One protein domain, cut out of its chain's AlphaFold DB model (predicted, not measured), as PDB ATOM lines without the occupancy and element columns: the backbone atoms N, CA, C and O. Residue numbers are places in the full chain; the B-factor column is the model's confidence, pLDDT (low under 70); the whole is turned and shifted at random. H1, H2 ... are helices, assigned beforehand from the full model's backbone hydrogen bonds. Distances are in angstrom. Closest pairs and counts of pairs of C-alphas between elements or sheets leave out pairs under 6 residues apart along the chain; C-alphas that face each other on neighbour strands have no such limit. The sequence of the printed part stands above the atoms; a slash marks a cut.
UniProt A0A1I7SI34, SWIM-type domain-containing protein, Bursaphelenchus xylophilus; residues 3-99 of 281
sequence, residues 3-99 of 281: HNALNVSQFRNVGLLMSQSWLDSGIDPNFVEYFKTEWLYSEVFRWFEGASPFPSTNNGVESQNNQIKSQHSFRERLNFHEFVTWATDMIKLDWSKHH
ATOM      1  N   HIS A   3      26.515  40.039 -42.584       79.62
ATOM      2  CA  HIS A   3      27.585  39.911 -41.583       79.62
ATOM      3  C   HIS A   3      27.094  39.601 -40.155       79.62
ATOM      4  O   HIS A   3      27.892  39.206 -39.320       79.62
ATOM      5  N   ASN A   4      25.801  39.764 -39.844       82.25
ATOM      6  CA  ASN A   4      25.251  39.464 -38.513       82.25
ATOM      7  C   ASN A   4      24.699  38.038 -38.402       82.25
ATOM      8  O   ASN A   4      24.003  37.737 -37.425       82.25
ATOM      9  N   ALA A   5      24.958  37.180 -39.389       87.69
ATOM     10  CA  ALA A   5      24.704  35.754 -39.267       87.69
ATOM     11  C   ALA A   5      25.364  35.198 -37.994       87.69
ATOM     12  O   ALA A   5      26.457  35.614 -37.609       87.69
ATOM     13  N   LEU A   6      24.672  34.290 -37.312       84.88
ATOM     14  CA  LEU A   6      25.153  33.698 -36.064       84.88
ATOM     15  C   LEU A   6      26.180  32.591 -36.299       84.88
ATOM     16  O   LEU A   6      27.035  32.356 -35.452       84.88
ATOM     17  N   ASN A   7      26.081  31.895 -37.427       86.44
ATOM     18  CA  ASN A   7      26.936  30.771 -37.779       86.44
ATOM     19  C   ASN A   7      27.067  30.657 -39.306       86.44
ATOM     20  O   ASN A   7      26.383  31.355 -40.057       86.44
ATOM     21  N   VAL A   8      27.947  29.757 -39.755       87.75
ATOM     22  CA  VAL A   8      28.249  29.552 -41.182       87.75
ATOM     23  C   VAL A   8      27.015  29.103 -41.970       87.75
ATOM     24  O   VAL A   8      26.814  29.569 -43.087       87.75
ATOM     25  N   SER A   9      26.176  28.232 -41.396       89.62
ATOM     26  CA  SER A   9      24.952  27.754 -42.057       89.62
ATOM     27  C   SER A   9      24.013  28.917 -42.358       89.62
ATOM     28  O   SER A   9      23.636  29.126 -43.507       89.62
ATOM     29  N   GLN A  10      23.743  29.742 -41.346       90.31
ATOM     30  CA  GLN A  10      22.919  30.935 -41.491       90.31
ATOM     31  C   GLN A  10      23.513  31.946 -42.459       90.31
ATOM     32  O   GLN A  10      22.788  32.542 -43.250       90.31
ATOM     33  N   PHE A  11      24.829  32.145 -42.423       91.25
ATOM     34  CA  PHE A  11      25.497  33.020 -43.377       91.25
ATOM     35  C   PHE A  11      25.252  32.556 -44.818       91.25
ATOM     36  O   PHE A  11      24.870  33.364 -45.662       91.25
ATOM     37  N   ARG A  12      25.390  31.252 -45.083       90.31
ATOM     38  CA  ARG A  12      25.150  30.662 -46.407       90.31
ATOM     39  C   ARG A  12      23.695  30.791 -46.839       90.31
ATOM     40  O   ARG A  12      23.431  31.338 -47.906       90.31
ATOM     41  N   ASN A  13      22.760  30.352 -46.004       92.19
ATOM     42  CA  ASN A  13      21.338  30.334 -46.346       92.19
ATOM     43  C   ASN A  13      20.796  31.748 -46.580       92.19
ATOM     44  O   ASN A  13      20.186  32.019 -47.612       92.19
ATOM     45  N   VAL A  14      21.105  32.693 -45.693       93.25
ATOM     46  CA  VAL A  14      20.703  34.097 -45.869       93.25
ATOM     47  C   VAL A  14      21.403  34.731 -47.073       93.25
ATOM     48  O   VAL A  14      20.796  35.542 -47.769       93.25
ATOM     49  N   GLY A  15      22.656  34.365 -47.353       93.81
ATOM     50  CA  GLY A  15      23.374  34.846 -48.532       93.81
ATOM     51  C   GLY A  15      22.771  34.336 -49.841       93.81
ATOM     52  O   GLY A  15      22.732  35.085 -50.817       93.81
ATOM     53  N   LEU A  16      22.215  33.122 -49.856       94.44
ATOM     54  CA  LEU A  16      21.437  32.609 -50.985       94.44
ATOM     55  C   LEU A  16      20.127  33.373 -51.172       94.44
ATOM     56  O   LEU A  16      19.845  33.819 -52.282       94.44
ATOM     57  N   LEU A  17      19.377  33.605 -50.091       95.75
ATOM     58  CA  LEU A  17      18.156  34.421 -50.140       95.75
ATOM     59  C   LEU A  17      18.450  35.844 -50.641       95.75
ATOM     60  O   LEU A  17      17.676  36.414 -51.408       95.75
ATOM     61  N   MET A  18      19.580  36.419 -50.224       95.25
ATOM     62  CA  MET A  18      20.049  37.729 -50.676       95.25
ATOM     63  C   MET A  18      20.427  37.718 -52.160       95.25
ATOM     64  O   MET A  18      20.050  38.631 -52.888       95.25
ATOM     65  N   SER A  19      21.128  36.674 -52.609       95.94
ATOM     66  CA  SER A  19      21.514  36.497 -54.014       95.94
ATOM     67  C   SER A  19      20.284  36.406 -54.915       95.94
ATOM     68  O   SER A  19      20.237  37.070 -55.946       95.94
ATOM     69  N   GLN A  20      19.263  35.650 -54.496       96.31
ATOM     70  CA  GLN A  20      17.996  35.568 -55.224       96.31
ATOM     71  C   GLN A  20      17.304  36.933 -55.287       96.31
ATOM     72  O   GLN A  20      16.972  37.404 -56.368       96.31
ATOM     73  N   SER A  21      17.196  37.628 -54.150       96.44
ATOM     74  CA  SER A  21      16.600  38.967 -54.097       96.44
ATOM     75  C   SER A  21      17.317  39.983 -54.998       96.44
ATOM     76  O   SER A  21      16.673  40.893 -55.521       96.44
ATOM     77  N   TRP A  22      18.635  39.860 -55.177       96.62
ATOM     78  CA  TRP A  22      19.408  40.693 -56.098       96.62
ATOM     79  C   TRP A  22      19.123  40.384 -57.565       96.62
ATOM     80  O   TRP A  22      18.937  41.324 -58.337       96.62
ATOM     81  N   LEU A  23      19.040  39.104 -57.935       97.06
ATOM     82  CA  LEU A  23      18.641  38.699 -59.286       97.06
ATOM     83  C   LEU A  23      17.240  39.218 -59.618       97.06
ATOM     84  O   LEU A  23      17.048  39.838 -60.662       97.06
ATOM     85  N   ASP A  24      16.295  39.072 -58.687       96.50
ATOM     86  CA  ASP A  24      14.924  39.572 -58.838       96.50
ATOM     87  C   ASP A  24      14.878  41.108 -58.980       96.50
ATOM     88  O   ASP A  24      13.969  41.659 -59.600       96.50
ATOM     89  N   SER A  25      15.877  41.811 -58.433       96.44
ATOM     90  CA  SER A  25      16.027  43.272 -58.532       96.44
ATOM     91  C   SER A  25      16.800  43.731 -59.779       96.44
ATOM     92  O   SER A  25      17.049  44.929 -59.926       96.44
ATOM     93  N   GLY A  26      17.205  42.812 -60.660       96.88
ATOM     94  CA  GLY A  26      17.919  43.123 -61.902       96.88
ATOM     95  C   GLY A  26      19.421  43.376 -61.742       96.88
ATOM     96  O   GLY A  26      20.024  44.017 -62.601       96.88
ATOM     97  N   ILE A  27      20.040  42.906 -60.655       97.44
ATOM     98  CA  ILE A  27      21.503  42.920 -60.522       97.44
ATOM     99  C   ILE A  27      22.119  41.927 -61.516       97.44
ATOM    100  O   ILE A  27      21.585  40.838 -61.722       97.44
ATOM    101  N   ASP A  28      23.257  42.303 -62.108       97.50
ATOM    102  CA  ASP A  28      23.990  41.485 -63.080       97.50
ATOM    103  C   ASP A  28      24.261  40.061 -62.541       97.50
ATOM    104  O   ASP A  28      24.928  39.916 -61.508       97.50
ATOM    105  N   PRO A  29      23.794  39.003 -63.234       97.69
ATOM    106  CA  PRO A  29      24.039  37.620 -62.839       97.69
ATOM    107  C   PRO A  29      25.520  37.272 -62.678       97.69
ATOM    108  O   PRO A  29      25.857  36.498 -61.784       97.69
ATOM    109  N   ASN A  30      26.414  37.866 -63.480       97.50
ATOM    110  CA  ASN A  30      27.852  37.602 -63.361       97.50
ATOM    111  C   ASN A  30      28.404  38.099 -62.023       97.50
ATOM    112  O   ASN A  30      29.216  37.427 -61.387       97.50
ATOM    113  N   PHE A  31      27.928  39.258 -61.564       97.00
ATOM    114  CA  PHE A  31      28.277  39.773 -60.247       97.00
ATOM    115  C   PHE A  31      27.714  38.891 -59.127       97.00
ATOM    116  O   PHE A  31      28.412  38.631 -58.149       97.00
ATOM    117  N   VAL A  32      26.466  38.422 -59.250       97.00
ATOM    118  CA  VAL A  32      25.860  37.543 -58.236       97.00
ATOM    119  C   VAL A  32      26.621  36.221 -58.133       97.00
ATOM    120  O   VAL A  32      26.860  35.744 -57.024       97.00
ATOM    121  N   GLU A  33      27.053  35.656 -59.259       96.25
ATOM    122  CA  GLU A  33      27.858  34.437 -59.255       96.25
ATOM    123  C   GLU A  33      29.231  34.675 -58.622       96.25
ATOM    124  O   GLU A  33      29.596  33.962 -57.691       96.25
ATOM    125  N   TYR A  34      29.927  35.748 -59.013       94.81
ATOM    126  CA  TYR A  34      31.170  36.174 -58.363       94.81
ATOM    127  C   TYR A  34      31.001  36.353 -56.846       94.81
ATOM    128  O   TYR A  34      31.841  35.932 -56.053       94.81
ATOM    129  N   PHE A  35      29.893  36.961 -56.408       93.50
ATOM    130  CA  PHE A  35      29.602  37.110 -54.987       93.50
ATOM    131  C   PHE A  35      29.499  35.748 -54.289       93.50
ATOM    132  O   PHE A  35      30.079  35.544 -53.220       93.50
ATOM    133  N   LYS A  36      28.779  34.799 -54.892       93.06
ATOM    134  CA  LYS A  36      28.598  33.464 -54.322       93.06
ATOM    135  C   LYS A  36      29.927  32.715 -54.247       93.06
ATOM    136  O   LYS A  36      30.225  32.159 -53.190       93.06
ATOM    137  N   THR A  37      30.735  32.734 -55.304       91.75
ATOM    138  CA  THR A  37      32.025  32.030 -55.332       91.75
ATOM    139  C   THR A  37      33.016  32.631 -54.339       91.75
ATOM    140  O   THR A  37      33.534  31.916 -53.481       91.75
ATOM    141  N   GLU A  38      33.217  33.949 -54.378       89.56
ATOM    142  CA  GLU A  38      34.273  34.606 -53.601       89.56
ATOM    143  C   GLU A  38      33.897  34.863 -52.141       89.56
ATOM    144  O   GLU A  38      34.760  34.832 -51.263       89.56
ATOM    145  N   TRP A  39      32.620  35.126 -51.847       87.94
ATOM    146  CA  TRP A  39      32.203  35.568 -50.510       87.94
ATOM    147  C   TRP A  39      31.377  34.535 -49.758       87.94
ATOM    148  O   TRP A  39      31.486  34.458 -48.534       87.94
ATOM    149  N   LEU A  40      30.538  33.760 -50.451       89.31
ATOM    150  CA  LEU A  40      29.601  32.839 -49.799       89.31
ATOM    151  C   LEU A  40      30.167  31.424 -49.637       89.31
ATOM    152  O   LEU A  40      29.976  30.793 -48.592       89.31
ATOM    153  N   TYR A  41      30.846  30.931 -50.674       87.81
ATOM    154  CA  TYR A  41      31.382  29.571 -50.742       87.81
ATOM    155  C   TYR A  41      32.890  29.476 -50.544       87.81
ATOM    156  O   TYR A  41      33.372  28.378 -50.278       87.81
ATOM    157  N   SER A  42      33.613  30.595 -50.613       83.44
ATOM    158  CA  SER A  42      35.051  30.618 -50.360       83.44
ATOM    159  C   SER A  42      35.396  29.971 -49.018       83.44
ATOM    160  O   SER A  42      34.860  30.323 -47.963       83.44
ATOM    161  N   GLU A  43      36.318  29.011 -49.057       71.81
ATOM    162  CA  GLU A  43      36.830  28.332 -47.863       71.81
ATOM    163  C   GLU A  43      37.686  29.263 -47.002       71.81
ATOM    164  O   GLU A  43      37.807  29.072 -45.790       71.81
ATOM    165  N   VAL A  44      38.264  30.287 -47.634       65.31
ATOM    166  CA  VAL A  44      39.304  31.124 -47.041       65.31
ATOM    167  C   VAL A  44      38.707  32.164 -46.096       65.31
ATOM    168  O   VAL A  44      39.370  32.570 -45.143       65.31
ATOM    169  N   PHE A  45      37.443  32.566 -46.276       61.66
ATOM    170  CA  PHE A  45      36.906  33.674 -45.495       61.66
ATOM    171  C   PHE A  45      35.439  33.522 -45.102       61.66
ATOM    172  O   PHE A  45      34.495  33.633 -45.878       61.66
ATOM    173  N   ARG A  46      35.264  33.350 -43.796       72.56
ATOM    174  CA  ARG A  46      33.992  33.376 -43.086       72.56
ATOM    175  C   ARG A  46      33.582  34.837 -42.834       72.56
ATOM    176  O   ARG A  46      33.731  35.334 -41.722       72.56
ATOM    177  N   TRP A  47      33.104  35.539 -43.866       78.50
ATOM    178  CA  TRP A  47      32.786  36.984 -43.855       78.50
ATOM    179  C   TRP A  47      31.534  37.373 -43.037       78.50
ATOM    180  O   TRP A  47      30.666  38.135 -43.477       78.50
ATOM    181  N   PHE A  48      31.430  36.869 -41.813       83.25
ATOM    182  CA  PHE A  48      30.415  37.256 -40.847       83.25
ATOM    183  C   PHE A  48      31.020  37.359 -39.455       83.25
ATOM    184  O   PHE A  48      32.005  36.711 -39.122       83.25
ATOM    185  N   GLU A  49      30.405  38.180 -38.620       78.94
ATOM    186  CA  GLU A  49      30.938  38.531 -37.310       78.94
ATOM    187  C   GLU A  49      31.066  37.320 -36.376       78.94
ATOM    188  O   GLU A  49      32.005  37.237 -35.596       78.94
ATOM    189  N   GLY A  50      30.154  36.348 -36.477       74.06
ATOM    190  CA  GLY A  50      30.199  35.117 -35.680       74.06
ATOM    191  C   GLY A  50      31.330  34.150 -36.057       74.06
ATOM    192  O   GLY A  50      31.475  33.110 -35.420       74.06
ATOM    193  N   ALA A  51      32.111  34.443 -37.097       78.88
ATOM    194  CA  ALA A  51      33.184  33.572 -37.554       78.88
ATOM    195  C   ALA A  51      34.474  33.667 -36.737       78.88
ATOM    196  O   ALA A  51      35.288  32.742 -36.773       78.88
ATOM    197  N   SER A  52      34.668  34.796 -36.059       74.81
ATOM    198  CA  SER A  52      35.852  35.107 -35.273       74.81
ATOM    199  C   SER A  52      35.428  35.432 -33.843       74.81
ATOM    200  O   SER A  52      34.453  36.154 -33.649       74.81
ATOM    201  N   PRO A  53      36.154  34.951 -32.821       67.38
ATOM    202  CA  PRO A  53      35.909  35.363 -31.442       67.38
ATOM    203  C   PRO A  53      36.377  36.803 -31.173       67.38
ATOM    204  O   PRO A  53      36.155  37.324 -30.080       67.38
ATOM    205  N   PHE A  54      37.053  37.445 -32.131       70.00
ATOM    206  CA  PHE A  54      37.622  38.777 -31.977       70.00
ATOM    207  C   PHE A  54      36.702  39.871 -32.539       70.00
ATOM    208  O   PHE A  54      36.024  39.647 -33.542       70.00
ATOM    209  N   PRO A  55      36.726  41.079 -31.946       66.56
ATOM    210  CA  PRO A  55      36.086  42.272 -32.487       66.56
ATOM    211  C   PRO A  55      36.328  42.480 -33.989       66.56
ATOM    212  O   PRO A  55      37.459  42.705 -34.419       66.56
ATOM    213  N   SER A  56      35.258  42.502 -34.783       68.75
ATOM    214  CA  SER A  56      35.296  42.936 -36.185       68.75
ATOM    215  C   SER A  56      35.317  44.465 -36.241       68.75
ATOM    216  O   SER A  56      34.315  45.151 -36.475       68.75
ATOM    217  N   THR A  57      36.473  45.037 -35.917       68.38
ATOM    218  CA  THR A  57      36.698  46.478 -36.024       68.38
ATOM    219  C   THR A  57      37.844  46.730 -36.976       68.38
ATOM    220  O   THR A  57      38.922  46.161 -36.824       68.38
ATOM    221  N   ASN A  58      37.638  47.643 -37.914       72.94
ATOM    222  CA  ASN A  58      38.724  48.166 -38.728       72.94
ATOM    223  C   ASN A  58      39.639  49.109 -37.931       72.94
ATOM    224  O   ASN A  58      40.672  49.492 -38.455       72.94
ATOM    225  N   ASN A  59      39.306  49.442 -36.676       72.94
ATOM    226  CA  ASN A  59      40.060  50.363 -35.823       72.94
ATOM    227  C   ASN A  59      41.564  50.072 -35.783       72.94
ATOM    228  O   ASN A  59      42.343  51.014 -35.787       72.94
ATOM    229  N   GLY A  60      41.981  48.801 -35.742       69.25
ATOM    230  CA  GLY A  60      43.406  48.450 -35.758       69.25
ATOM    231  C   GLY A  60      44.082  48.896 -37.055       69.25
ATOM    232  O   GLY A  60      45.045  49.658 -37.028       69.25
ATOM    233  N   VAL A  61      43.498  48.504 -38.189       76.75
ATOM    234  CA  VAL A  61      43.977  48.859 -39.532       76.75
ATOM    235  C   VAL A  61      43.866  50.364 -39.779       76.75
ATOM    236  O   VAL A  61      44.785  50.972 -40.310       76.75
ATOM    237  N   GLU A  62      42.769  51.002 -39.376       75.94
ATOM    238  CA  GLU A  62      42.566  52.444 -39.510       75.94
ATOM    239  C   GLU A  62      43.514  53.248 -38.625       75.94
ATOM    240  O   GLU A  62      44.038  54.260 -39.077       75.94
ATOM    241  N   SER A  63      43.758  52.812 -37.387       74.06
ATOM    242  CA  SER A  63      44.708  53.461 -36.483       74.06
ATOM    243  C   SER A  63      46.119  53.372 -37.042       74.06
ATOM    244  O   SER A  63      46.795  54.393 -37.122       74.06
ATOM    245  N   GLN A  64      46.539  52.187 -37.498       71.56
ATOM    246  CA  GLN A  64      47.832  52.008 -38.161       71.56
ATOM    247  C   GLN A  64      47.920  52.843 -39.440       71.56
ATOM    248  O   GLN A  64      48.873  53.592 -39.622       71.56
ATOM    249  N   ASN A  65      46.891  52.823 -40.288       80.56
ATOM    250  CA  ASN A  65      46.838  53.651 -41.493       80.56
ATOM    251  C   ASN A  65      46.889  55.149 -41.173       80.56
ATOM    252  O   ASN A  65      47.501  55.910 -41.917       80.56
ATOM    253  N   ASN A  66      46.249  55.598 -40.095       76.62
ATOM    254  CA  ASN A  66      46.297  56.989 -39.654       76.62
ATOM    255  C   ASN A  66      47.672  57.351 -39.096       76.62
ATOM    256  O   ASN A  66      48.149  58.449 -39.366       76.62
ATOM    257  N   GLN A  67      48.326  56.444 -38.372       74.62
ATOM    258  CA  GLN A  67      49.705  56.623 -37.929       74.62
ATOM    259  C   GLN A  67      50.635  56.742 -39.140       74.62
ATOM    260  O   GLN A  67      51.352  57.727 -39.257       74.62
ATOM    261  N   ILE A  68      50.502  55.849 -40.126       71.62
ATOM    262  CA  ILE A  68      51.235  55.922 -41.397       71.62
ATOM    263  C   ILE A  68      50.962  57.237 -42.122       71.62
ATOM    264  O   ILE A  68      51.880  57.922 -42.550       71.62
ATOM    265  N   LYS A  69      49.710  57.665 -42.235       74.50
ATOM    266  CA  LYS A  69      49.399  58.925 -42.919       74.50
ATOM    267  C   LYS A  69      49.917  60.146 -42.153       74.50
ATOM    268  O   LYS A  69      50.377  61.092 -42.779       74.50
ATOM    269  N   SER A  70      49.853  60.149 -40.827       73.62
ATOM    270  CA  SER A  70      50.252  61.306 -40.012       73.62
ATOM    271  C   SER A  70      51.759  61.410 -39.784       73.62
ATOM    272  O   SER A  70      52.280  62.520 -39.768       73.62
ATOM    273  N   GLN A  71      52.450  60.282 -39.629       69.00
ATOM    274  CA  GLN A  71      53.876  60.218 -39.292       69.00
ATOM    275  C   GLN A  71      54.747  59.826 -40.490       69.00
ATOM    276  O   GLN A  71      55.937  60.130 -40.514       69.00
ATOM    277  N   HIS A  72      54.159  59.155 -41.487       63.22
ATOM    278  CA  HIS A  72      54.904  58.474 -42.545       63.22
ATOM    279  C   HIS A  72      54.471  58.837 -43.979       63.22
ATOM    280  O   HIS A  72      55.006  58.286 -44.939       63.22
ATOM    281  N   SER A  73      53.542  59.780 -44.168       62.69
ATOM    282  CA  SER A  73      53.288  60.365 -45.487       62.69
ATOM    283  C   SER A  73      53.873  61.769 -45.547       62.69
ATOM    284  O   SER A  73      53.225  62.761 -45.212       62.69
ATOM    285  N   PHE A  74      55.134  61.867 -45.965       61.25
ATOM    286  CA  PHE A  74      55.663  63.156 -46.384       61.25
ATOM    287  C   PHE A  74      54.926  63.586 -47.650       61.25
ATOM    288  O   PHE A  74      54.845  62.847 -48.631       61.25
ATOM    289  N   ARG A  75      54.389  64.807 -47.641       61.56
ATOM    290  CA  ARG A  75      53.976  65.488 -48.877       61.56
ATOM    291  C   ARG A  75      55.164  66.121 -49.612       61.56
ATOM    292  O   ARG A  75      54.976  66.695 -50.679       61.56
ATOM    293  N   GLU A  76      56.363  66.013 -49.048       68.62
ATOM    294  CA  GLU A  76      57.600  66.602 -49.551       68.62
ATOM    295  C   GLU A  76      58.523  65.518 -50.117       68.62
ATOM    296  O   GLU A  76      58.507  64.368 -49.675       68.62
ATOM    297  N   ARG A  77      59.312  65.874 -51.136       73.50
ATOM    298  CA  ARG A  77      60.288  64.958 -51.733       73.50
ATOM    299  C   ARG A  77      61.532  64.919 -50.850       73.50
ATOM    300  O   ARG A  77      62.218  65.928 -50.742       73.50
ATOM    301  N   LEU A  78      61.821  63.757 -50.273       78.94
ATOM    302  CA  LEU A  78      63.067  63.505 -49.548       78.94
ATOM    303  C   LEU A  78      64.191  63.143 -50.518       78.94
ATOM    304  O   LEU A  78      63.948  62.514 -51.554       78.94
ATOM    305  N   ASN A  79      65.430  63.494 -50.172       88.62
ATOM    306  CA  ASN A  79      66.580  62.919 -50.860       88.62
ATOM    307  C   ASN A  79      66.783  61.450 -50.438       88.62
ATOM    308  O   ASN A  79      66.218  60.977 -49.450       88.62
ATOM    309  N   PHE A  80      67.575  60.698 -51.206       86.12
ATOM    310  CA  PHE A  80      67.709  59.253 -50.997       86.12
ATOM    311  C   PHE A  80      68.249  58.889 -49.604       86.12
ATOM    312  O   PHE A  80      67.773  57.934 -48.998       86.12
ATOM    313  N   HIS A  81      69.201  59.662 -49.073       89.62
ATOM    314  CA  HIS A  81      69.761  59.417 -47.745       89.62
ATOM    315  C   HIS A  81      68.700  59.609 -46.650       89.62
ATOM    316  O   HIS A  81      68.503  58.724 -45.821       89.62
ATOM    317  N   GLU A  82      67.974  60.729 -46.682       84.19
ATOM    318  CA  GLU A  82      66.875  61.020 -45.750       84.19
ATOM    319  C   GLU A  82      65.779  59.956 -45.807       84.19
ATOM    320  O   GLU A  82      65.288  59.517 -44.769       84.19
ATOM    321  N   PHE A  83      65.435  59.497 -47.013       84.00
ATOM    322  CA  PHE A  83      64.459  58.431 -47.207       84.00
ATOM    323  C   PHE A  83      64.895  57.117 -46.544       84.00
ATOM    324  O   PHE A  83      64.096  56.494 -45.847       84.00
ATOM    325  N   VAL A  84      66.152  56.694 -46.726       86.38
ATOM    326  CA  VAL A  84      66.664  55.437 -46.149       86.38
ATOM    327  C   VAL A  84      66.705  55.500 -44.622       86.38
ATOM    328  O   VAL A  84      66.287  54.542 -43.965       86.38
ATOM    329  N   THR A  85      67.164  56.617 -44.047       84.19
ATOM    330  CA  THR A  85      67.157  56.823 -42.590       84.19
ATOM    331  C   THR A  85      65.734  56.749 -42.047       84.19
ATOM    332  O   THR A  85      65.449  55.939 -41.167       84.19
ATOM    333  N   TRP A  86      64.816  57.503 -42.646       81.06
ATOM    334  CA  TRP A  86      63.421  57.533 -42.225       81.06
ATOM    335  C   TRP A  86      62.720  56.166 -42.338       81.06
ATOM    336  O   TRP A  86      62.035  55.749 -41.403       81.06
ATOM    337  N   ALA A  87      62.905  55.435 -43.443       81.44
ATOM    338  CA  ALA A  87      62.288  54.120 -43.635       81.44
ATOM    339  C   ALA A  87      62.812  53.093 -42.617       81.44
ATOM    340  O   ALA A  87      62.057  52.258 -42.115       81.44
ATOM    341  N   THR A  88      64.100  53.179 -42.280       80.50
ATOM    342  CA  THR A  88      64.729  52.322 -41.269       80.50
ATOM    343  C   THR A  88      64.176  52.607 -39.873       80.50
ATOM    344  O   THR A  88      63.898  51.668 -39.124       80.50
ATOM    345  N   ASP A  89      63.978  53.882 -39.536       76.19
ATOM    346  CA  ASP A  89      63.416  54.300 -38.252       76.19
ATOM    347  C   ASP A  89      61.950  53.871 -38.110       76.19
ATOM    348  O   ASP A  89      61.595  53.286 -37.088       76.19
ATOM    349  N   MET A  90      61.130  54.038 -39.156       74.38
ATOM    350  CA  MET A  90      59.741  53.548 -39.191       74.38
ATOM    351  C   MET A  90      59.661  52.040 -38.892       74.38
ATOM    352  O   MET A  90      58.879  51.601 -38.048       74.38
ATOM    353  N   ILE A  91      60.505  51.231 -39.544       74.44
ATOM    354  CA  ILE A  91      60.511  49.772 -39.358       74.44
ATOM    355  C   ILE A  91      60.960  49.394 -37.937       74.44
ATOM    356  O   ILE A  91      60.332  48.546 -37.300       74.44
ATOM    357  N   LYS A  92      62.031  50.016 -37.427       68.69
ATOM    358  CA  LYS A  92      62.647  49.663 -36.132       68.69
ATOM    359  C   LYS A  92      61.905  50.204 -34.909       68.69
ATOM    360  O   LYS A  92      62.004  49.626 -33.825       68.69
ATOM    361  N   LEU A  93      61.249  51.354 -35.030       63.69
ATOM    362  CA  LEU A  93      60.636  52.039 -33.892       63.69
ATOM    363  C   LEU A  93      59.141  51.764 -33.799       63.69
ATOM    364  O   LEU A  93      58.670  51.500 -32.695       63.69
ATOM    365  N   ASP A  94      58.430  51.774 -34.926       60.72
ATOM    366  CA  ASP A  94      56.966  51.749 -34.922       60.72
ATOM    367  C   ASP A  94      56.390  50.378 -35.276       60.72
ATOM    368  O   ASP A  94      55.335  50.012 -34.765       60.72
ATOM    369  N   TRP A  95      57.064  49.602 -36.135       62.84
ATOM    370  CA  TRP A  95      56.523  48.322 -36.613       62.84
ATOM    371  C   TRP A  95      57.086  47.110 -35.862       62.84
ATOM    372  O   TRP A  95      56.384  46.112 -35.711       62.84
ATOM    373  N   SER A  96      58.328  47.180 -35.364       59.97
ATOM    374  CA  SER A  96      58.955  46.067 -34.636       59.97
ATOM    375  C   SER A  96      58.839  46.145 -33.112       59.97
ATOM    376  O   SER A  96      59.048  45.133 -32.442       59.97
ATOM    377  N   LYS A  97      58.542  47.315 -32.524       56.53
ATOM    378  CA  LYS A  97      58.362  47.413 -31.068       56.53
ATOM    379  C   LYS A  97      57.008  46.834 -30.685       56.53
ATOM    380  O   LYS A  97      55.972  47.295 -31.150       56.53
ATOM    381  N   HIS A  98      57.044  45.807 -29.836       50.25
ATOM    382  CA  HIS A  98      55.870  45.139 -29.292       50.25
ATOM    383  C   HIS A  98      54.837  46.156 -28.802       50.25
ATOM    384  O   HIS A  98      55.058  46.864 -27.818       50.25
ATOM    385  N   HIS A  99      53.683  46.185 -29.469       53.28
ATOM    386  CA  HIS A  99      52.468  46.637 -28.814       53.28
ATOM    387  C   HIS A  99      52.326  45.835 -27.511       53.28
ATOM    388  O   HIS A  99      52.619  44.635 -27.525       53.28
TER     389      HIS A  99
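What this domain is: This is residues 3 to 99 of the 281 residues of the protein "SWIM-type domain-containing protein" of Bursaphelenchus xylophilus (UniProt A0A1I7SI34). Two helix pairs lie at opposite ends of an elongated model, joined by a long link without a named element. H1 and H2 form a close helical hairpin, while H3 and H4 run opposite ways at a shallow tilt of 29 degrees as a looser pair, near each other but not clearly touching. The printed part has 97 residues and four named helices, in the order H1, H2, H3, H4, and is all helix. It is extended, with a radius of gyration of the C-alphas of 21.1 A and spans of 58 by 32 by 20 A.

How they stand to each other: H1, residues 8 to 24, and H2, residues 29 to 40, touch as a helical hairpin, at a shallow tilt of 9 degrees, opposite ways; their closest C-alphas, of Arg 12 and Leu 40, are 6.0 A apart. H3, residues 59 to 72, is apart from both. H4, residues 80 to 95, is close to H3 but not clearly touching: the closest C-alphas, of His 72 and Met 90, are 7.7 A apart. Every O i to N i+4 pair is within hydrogen-bond range in H1, H2 and H3, and 11 of 12 in H4.

Where its parts are: H1 begins at C-alpha 8 (28.249, 29.552, -41.182) and is 24.3 A long; H2 is 15.0 A and H3 18.2 A. H4, 21.2 A, ends at C-alpha 95 (56.523, 48.322, -36.613).

The domain as a whole: The printed part has no cut. The link from H2 to H3 is long, with 18 residues. Confidence is under 70 in 21 residues, among them 71 to 76 and 92 to 99.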